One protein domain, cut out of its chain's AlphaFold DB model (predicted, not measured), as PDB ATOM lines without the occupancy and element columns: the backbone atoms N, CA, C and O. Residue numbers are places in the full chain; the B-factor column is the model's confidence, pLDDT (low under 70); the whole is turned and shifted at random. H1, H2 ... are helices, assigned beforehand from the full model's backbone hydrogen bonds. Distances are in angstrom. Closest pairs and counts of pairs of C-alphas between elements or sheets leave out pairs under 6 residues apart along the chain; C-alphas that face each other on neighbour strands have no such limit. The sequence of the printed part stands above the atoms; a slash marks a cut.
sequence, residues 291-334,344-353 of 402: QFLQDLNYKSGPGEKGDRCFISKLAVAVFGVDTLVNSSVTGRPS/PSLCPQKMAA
ATOM      1  N   GLN A 291      22.870  41.459  56.343       74.88
ATOM      2  CA  GLN A 291      24.186  40.874  56.116       74.88
ATOM      3  C   GLN A 291      24.583  40.949  54.637       74.88
ATOM      4  O   GLN A 291      25.689  41.368  54.321       74.88
ATOM      5  N   PHE A 292      23.655  40.650  53.721       81.44
ATOM      6  CA  PHE A 292      23.905  40.763  52.287       81.44
ATOM      7  C   PHE A 292      24.190  42.209  51.864       81.44
ATOM      8  O   PHE A 292      25.101  42.445  51.078       81.44
ATOM      9  N   LEU A 293      23.463  43.191  52.409       80.19
ATOM     10  CA  LEU A 293      23.727  44.610  52.132       80.19
ATOM     11  C   LEU A 293      25.093  45.074  52.661       80.19
ATOM     12  O   LEU A 293      25.721  45.925  52.037       80.19
ATOM     13  N   GLN A 294      25.563  44.513  53.777       77.25
ATOM     14  CA  GLN A 294      26.908  44.769  54.307       77.25
ATOM     15  C   GLN A 294      27.997  44.064  53.480       77.25
ATOM     16  O   GLN A 294      29.072  44.627  53.265       77.25
ATOM     17  N   ASP A 295      27.702  42.868  52.963       78.12
ATOM     18  CA  ASP A 295      28.598  42.067  52.120       78.12
ATOM     19  C   ASP A 295      28.640  42.543  50.657       78.12
ATOM     20  O   ASP A 295      29.571  42.195  49.917       78.12
ATOM     21  N   LEU A 296      27.682  43.381  50.228       75.75
ATOM     22  CA  LEU A 296      27.750  44.192  49.008       75.75
ATOM     23  C   LEU A 296      28.863  45.235  49.167       75.75
ATOM     24  O   LEU A 296      28.653  46.426  49.370       75.75
ATOM     25  N   ASN A 297      30.088  44.736  49.095       59.22
ATOM     26  CA  ASN A 297      31.311  45.457  49.361       59.22
ATOM     27  C   ASN A 297      31.416  46.661  48.417       59.22
ATOM     28  O   ASN A 297      31.741  46.504  47.238       59.22
ATOM     29  N   TYR A 298      31.205  47.864  48.948       64.62
ATOM     30  CA  TYR A 298      31.374  49.151  48.258       64.62
ATOM     31  C   TYR A 298      32.865  49.482  48.001       64.62
ATOM     32  O   TYR A 298      33.290  50.633  48.035       64.62
ATOM     33  N   LYS A 299      33.706  48.457  47.793       55.38
ATOM     34  CA  LYS A 299      35.145  48.596  47.513       55.38
ATOM     35  C   LYS A 299      35.431  49.017  46.079       55.38
ATOM     36  O   LYS A 299      36.534  49.471  45.791       55.38
ATOM     37  N   SER A 300      34.457  48.886  45.184       57.66
ATOM     38  CA  SER A 300      34.490  49.570  43.898       57.66
ATOM     39  C   SER A 300      34.242  51.049  44.193       57.66
ATOM     40  O   SER A 300      33.103  51.431  44.429       57.66
ATOM     41  N   GLY A 301      35.311  51.842  44.304       49.09
ATOM     42  CA  GLY A 301      35.236  53.260  44.673       49.09
ATOM     43  C   GLY A 301      34.226  54.068  43.836       49.09
ATOM     44  O   GLY A 301      33.765  53.594  42.795       49.09
ATOM     45  N   PRO A 302      33.876  55.290  44.276       47.91
ATOM     46  CA  PRO A 302      32.852  56.105  43.624       47.91
ATOM     47  C   PRO A 302      33.167  56.311  42.133       47.91
ATOM     48  O   PRO A 302      34.255  56.768  41.782       47.91
ATOM     49  N   GLY A 303      32.224  55.952  41.256       66.25
ATOM     50  CA  GLY A 303      32.353  56.087  39.803       66.25
ATOM     51  C   GLY A 303      31.441  55.137  39.018       66.25
ATOM     52  O   GLY A 303      31.009  54.104  39.528       66.25
ATOM     53  N   GLU A 304      31.204  55.444  37.735       62.06
ATOM     54  CA  GLU A 304      30.215  54.755  36.877       62.06
ATOM     55  C   GLU A 304      30.358  53.223  36.823       62.06
ATOM     56  O   GLU A 304      29.377  52.503  36.628       62.06
ATOM     57  N   LYS A 305      31.581  52.697  36.985       65.50
ATOM     58  CA  LYS A 305      31.840  51.248  36.989       65.50
ATOM     59  C   LYS A 305      31.461  50.584  38.317       65.50
ATOM     60  O   LYS A 305      30.966  49.457  38.300       65.50
ATOM     61  N   GLY A 306      31.661  51.270  39.444       72.31
ATOM     62  CA  GLY A 306      31.273  50.777  40.768       72.31
ATOM     63  C   GLY A 306      29.758  50.705  40.915       72.31
ATOM     64  O   GLY A 306      29.224  49.671  41.319       72.31
ATOM     65  N   ASP A 307      29.068  51.743  40.440       77.38
ATOM     66  CA  ASP A 307      27.609  51.837  40.519       77.38
ATOM     67  C   ASP A 307      26.919  50.750  39.681       77.38
ATOM     68  O   ASP A 307      25.960  50.129  40.136       77.38
ATOM     69  N   ARG A 308      27.438  50.425  38.486       81.62
ATOM     70  CA  ARG A 308      26.875  49.347  37.649       81.62
ATOM     71  C   ARG A 308      27.003  47.968  38.290       81.62
ATOM     72  O   ARG A 308      26.050  47.190  38.250       81.62
ATOM     73  N   CYS A 309      28.157  47.657  38.880       80.12
ATOM     74  CA  CYS A 309      28.377  46.369  39.542       80.12
ATOM     75  C   CYS A 309      27.487  46.230  40.786       80.12
ATOM     76  O   CYS A 309      26.877  45.181  41.004       80.12
ATOM     77  N   PHE A 310      27.354  47.312  41.556       87.00
ATOM     78  CA  PHE A 310      26.457  47.375  42.702       87.00
ATOM     79  C   PHE A 310      24.994  47.165  42.293       87.00
ATOM     80  O   PHE A 310      24.345  46.251  42.802       87.00
ATOM     81  N   ILE A 311      24.499  47.934  41.314       88.94
ATOM     82  CA  ILE A 311      23.121  47.823  40.817       88.94
ATOM     83  C   ILE A 311      22.854  46.417  40.269       88.94
ATOM     84  O   ILE A 311      21.793  45.858  40.533       88.94
ATOM     85  N   SER A 312      23.811  45.806  39.563       89.38
ATOM     86  CA  SER A 312      23.651  44.446  39.038       89.38
ATOM     87  C   SER A 312      23.507  43.407  40.153       89.38
ATOM     88  O   SER A 312      22.635  42.543  40.068       89.38
ATOM     89  N   LYS A 313      24.329  43.477  41.207       90.50
ATOM     90  CA  LYS A 313      24.236  42.545  42.343       90.50
ATOM     91  C   LYS A 313      22.964  42.769  43.156       90.50
ATOM     92  O   LYS A 313      22.327  41.803  43.567       90.50
ATOM     93  N   LEU A 314      22.574  44.030  43.338       91.88
ATOM     94  CA  LEU A 314      21.332  44.390  44.009       91.88
ATOM     95  C   LEU A 314      20.115  43.889  43.218       91.88
ATOM     96  O   LEU A 314      19.218  43.290  43.799       91.88
ATOM     97  N   ALA A 315      20.106  44.037  41.892       92.88
ATOM     98  CA  ALA A 315      19.039  43.513  41.043       92.88
ATOM     99  C   ALA A 315      18.922  41.984  41.148       92.88
ATOM    100  O   ALA A 315      17.815  41.469  41.291       92.88
ATOM    101  N   VAL A 316      20.044  41.255  41.133       92.44
ATOM    102  CA  VAL A 316      20.041  39.791  41.309       92.44
ATOM    103  C   VAL A 316      19.471  39.398  42.671       92.44
ATOM    104  O   VAL A 316      18.684  38.461  42.742       92.44
ATOM    105  N   ALA A 317      19.798  40.134  43.731       90.62
ATOM    106  CA  ALA A 317      19.265  39.865  45.065       90.62
ATOM    107  C   ALA A 317      17.761  40.144  45.186       90.62
ATOM    108  O   ALA A 317      17.053  39.433  45.889       90.62
ATOM    109  N   VAL A 318      17.263  41.177  44.499       92.38
ATOM    110  CA  VAL A 318      15.859  41.608  44.590       92.38
ATOM    111  C   VAL A 318      14.931  40.784  43.692       92.38
ATOM    112  O   VAL A 318      13.778  40.529  44.061       92.38
ATOM    113  N   PHE A 319      15.400  40.392  42.506       93.44
ATOM    114  CA  PHE A 319      14.584  39.712  41.495       93.44
ATOM    115  C   PHE A 319      14.923  38.230  41.311       93.44
ATOM    116  O   PHE A 319      14.072  37.480  40.837       93.44
ATOM    117  N   GLY A 320      16.132  37.799  41.671       94.00
ATOM    118  CA  GLY A 320      16.661  36.488  41.304       94.00
ATOM    119  C   GLY A 320      17.185  36.447  39.863       94.00
ATOM    120  O   GLY A 320      16.796  37.245  39.005       94.00
ATOM    121  N   VAL A 321      18.088  35.501  39.594       93.31
ATOM    122  CA  VAL A 321      18.730  35.339  38.276       93.31
ATOM    123  C   VAL A 321      17.703  34.948  37.211       93.31
ATOM    124  O   VAL A 321      17.653  35.574  36.153       93.31
ATOM    125  N   ASP A 322      16.834  33.980  37.512       94.50
ATOM    126  CA  ASP A 322      15.857  33.455  36.549       94.50
ATOM    127  C   ASP A 322      14.861  34.522  36.093       94.50
ATOM    128  O   ASP A 322      14.568  34.651  34.902       94.50
ATOM    129  N   THR A 323      14.380  35.348  37.025       95.00
ATOM    130  CA  THR A 323      13.472  36.453  36.707       95.00
ATOM    131  C   THR A 323      14.153  37.478  35.808       95.00
ATOM    132  O   THR A 323      13.538  37.938  34.849       95.00
ATOM    133  N   LEU A 324      15.417  37.828  36.073       95.69
ATOM    134  CA  LEU A 324      16.154  38.811  35.270       95.69
ATOM    135  C   LEU A 324      16.434  38.323  33.846       95.69
ATOM    136  O   LEU A 324      16.322  39.108  32.907       95.69
ATOM    137  N   VAL A 325      16.760  37.041  33.664       94.56
ATOM    138  CA  VAL A 325      16.998  36.462  32.330       94.56
ATOM    139  C   VAL A 325      15.710  36.449  31.500       94.56
ATOM    140  O   VAL A 325      15.728  36.751  30.298       94.56
ATOM    141  N   ASN A 326      14.582  36.154  32.148       95.44
ATOM    142  CA  ASN A 326      13.297  35.954  31.486       95.44
ATOM    143  C   ASN A 326      12.410  37.205  31.426       95.44
ATOM    144  O   ASN A 326      11.391  37.175  30.745       95.44
ATOM    145  N   SER A 327      12.796  38.313  32.063       96.19
ATOM    146  CA  SER A 327      12.000  39.549  32.108       96.19
ATOM    147  C   SER A 327      12.702  40.726  31.423       96.19
ATOM    148  O   SER A 327      13.887  40.692  31.103       96.19
ATOM    149  N   SER A 328      11.949  41.794  31.177       95.12
ATOM    150  CA  SER A 328      12.435  43.084  30.686       95.12
ATOM    151  C   SER A 328      12.023  44.188  31.655       95.12
ATOM    152  O   SER A 328      11.014  44.079  32.345       95.12
ATOM    153  N   VAL A 329      12.764  45.296  31.692       93.75
ATOM    154  CA  VAL A 329      12.394  46.463  32.511       93.75
ATOM    155  C   VAL A 329      11.024  47.015  32.105       93.75
ATOM    156  O   VAL A 329      10.238  47.410  32.958       93.75
ATOM    157  N   THR A 330      10.717  47.025  30.806       92.12
ATOM    158  CA  THR A 330       9.482  47.624  30.265       92.12
ATOM    159  C   THR A 330       8.456  46.596  29.800       92.12
ATOM    160  O   THR A 330       7.324  46.963  29.497       92.12
ATOM    161  N   GLY A 331       8.857  45.330  29.667       92.94
ATOM    162  CA  GLY A 331       8.051  44.275  29.048       92.94
ATOM    163  C   GLY A 331       7.821  44.435  27.535       92.94
ATOM    164  O   GLY A 331       7.106  43.646  26.925       92.94
ATOM    165  N   ARG A 332       8.402  45.466  26.901       92.44
ATOM    166  CA  ARG A 332       8.233  45.727  25.464       92.44
ATOM    167  C   ARG A 332       9.336  45.038  24.647       92.44
ATOM    168  O   ARG A 332      10.484  45.019  25.104       92.44
ATOM    169  N   PRO A 333       9.028  44.505  23.449       91.31
ATOM    170  CA  PRO A 333      10.039  43.956  22.551       91.31
ATOM    171  C   PRO A 333      10.959  45.064  22.021       91.31
ATOM    172  O   PRO A 333      10.583  46.237  21.952       91.31
ATOM    173  N   SER A 334      12.182  44.690  21.647       91.69
ATOM    174  CA  SER A 334      13.139  45.621  21.044       91.69
ATOM    175  C   SER A 334      12.652  46.066  19.663       91.69
ATOM    176  O   SER A 334      12.210  45.242  18.865       91.69
ATOM    177  N   PRO A 344       7.996  39.341  29.924       96.56
ATOM    178  CA  PRO A 344       7.231  40.010  30.981       96.56
ATOM    179  C   PRO A 344       7.998  41.190  31.607       96.56
ATOM    180  O   PRO A 344       9.229  41.211  31.620       96.56
ATOM    181  N   SER A 345       7.278  42.191  32.128       96.50
ATOM    182  CA  SER A 345       7.883  43.342  32.815       96.50
ATOM    183  C   SER A 345       8.298  43.008  34.252       96.50
ATOM    184  O   SER A 345       7.550  42.335  34.962       96.50
ATOM    185  N   LEU A 346       9.426  43.547  34.722       95.50
ATOM    186  CA  LEU A 346       9.822  43.466  36.134       95.50
ATOM    187  C   LEU A 346       8.802  44.161  37.053       95.50
ATOM    188  O   LEU A 346       8.177  45.149  36.669       95.50
ATOM    189  N   CYS A 347       8.661  43.661  38.288       93.88
ATOM    190  CA  CYS A 347       7.735  44.220  39.277       93.88
ATOM    191  C   CYS A 347       8.030  45.718  39.526       93.88
ATOM    192  O   CYS A 347       9.110  46.041  40.040       93.88
ATOM    193  N   PRO A 348       7.088  46.639  39.228       91.19
ATOM    194  CA  PRO A 348       7.321  48.080  39.346       91.19
ATOM    195  C   PRO A 348       7.681  48.530  40.765       91.19
ATOM    196  O   PRO A 348       8.477  49.449  40.937       91.19
ATOM    197  N   GLN A 349       7.137  47.860  41.785       91.44
ATOM    198  CA  GLN A 349       7.388  48.179  43.194       91.44
ATOM    199  C   GLN A 349       8.832  47.847  43.596       91.44
ATOM    200  O   GLN A 349       9.498  48.661  44.234       91.44
ATOM    201  N   LYS A 350       9.342  46.681  43.171       91.12
ATOM    202  CA  LYS A 350      10.743  46.282  43.384       91.12
ATOM    203  C   LYS A 350      11.704  47.175  42.584       91.12
ATOM    204  O   LYS A 350      12.741  47.568  43.104       91.12
ATOM    205  N   MET A 351      11.332  47.561  41.358       91.38
ATOM    206  CA  MET A 351      12.111  48.501  40.536       91.38
ATOM    207  C   MET A 351      12.211  49.891  41.174       91.38
ATOM    208  O   MET A 351      13.300  50.454  41.236       91.38
ATOM    209  N   ALA A 352      11.100  50.430  41.686       86.19
ATOM    210  CA  ALA A 352      11.081  51.730  42.355       86.19
ATOM    211  C   ALA A 352      11.971  51.756  43.611       86.19
ATOM    212  O   ALA A 352      12.590  52.776  43.902       86.19
ATOM    213  N   ALA A 353      12.077  50.625  44.317       84.12
ATOM    214  CA  ALA A 353      12.910  50.488  45.507       84.12
ATOM    215  C   ALA A 353      14.426  50.446  45.211       84.12
ATOM    216  O   ALA A 353      15.215  50.803  46.082       84.12
TER     217      ALA A 353
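What this domain is: This is residues 291 to 334 and 344 to 353 of the 402 residues of the protein "ZAD domain-containing protein" of Culex quinquefasciatus (UniProt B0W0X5). One longer helix, H2, runs through a loose arrangement, with the short helices H3 and H4 near its last turns and the short helix H1 folded back beside it by the stretch before H2. No two helices touch, and the coil of residues 327 to 334 lies beyond H3. The printed part has 54 residues with four named helices, H1, H2, H3 and H4 in chain order, and no named strand; the class is all helix. It is loose, with a radius of gyration of the C-alphas of 12.7 A and spans of 35 by 24 by 19 A.

How they stand to each other: H2, residues 304 to 319, is close to but not clearly touching H3, residues 321 to 326; their closest C-alphas, of Val 316 and Leu 324, are 7.2 A apart, and their lines are about perpendicular at 90 degrees. H2 is also close to but not clearly touching H4, residues 348 to 353; their closest C-alphas, of Val 318 and Lys 350, are 7.0 A apart. H2 and H4 run opposite ways at a steep tilt of 51 degrees. H1, residues 291 to 295, is only just apart from H2, the closest C-alphas being 8.5 A apart. H1 and H3, H1 and H4, and H3 and H4 are apart. In H1, H2, H3 and H4 every O i to N i+4 pair is within hydrogen-bond range.

Where its parts are: H2 spans 22.2 A, from C-alpha 304 at (30.215, 54.755, 36.877) to C-alpha 319 at (14.584, 39.712, 41.495). H3 and H4 each span 8.7 A, and H4 ends with C-alpha 353 at (12.910, 50.488, 45.507). H1 spans 6.1 A.

The domain as a whole: The two C-alphas farthest apart, of Gln 291 and Ser 334, are 37.1 A apart. Residues 335 to 343 are not printed; C-alphas 334 and 344 are 12.9 A apart across this cut, which lies in the link from H3 to H4. The link from H2 to H3 is tight and that from H1 to H2 short. Mean pLDDT of the printed part is 84.1, with residues 297 to 305 under 70.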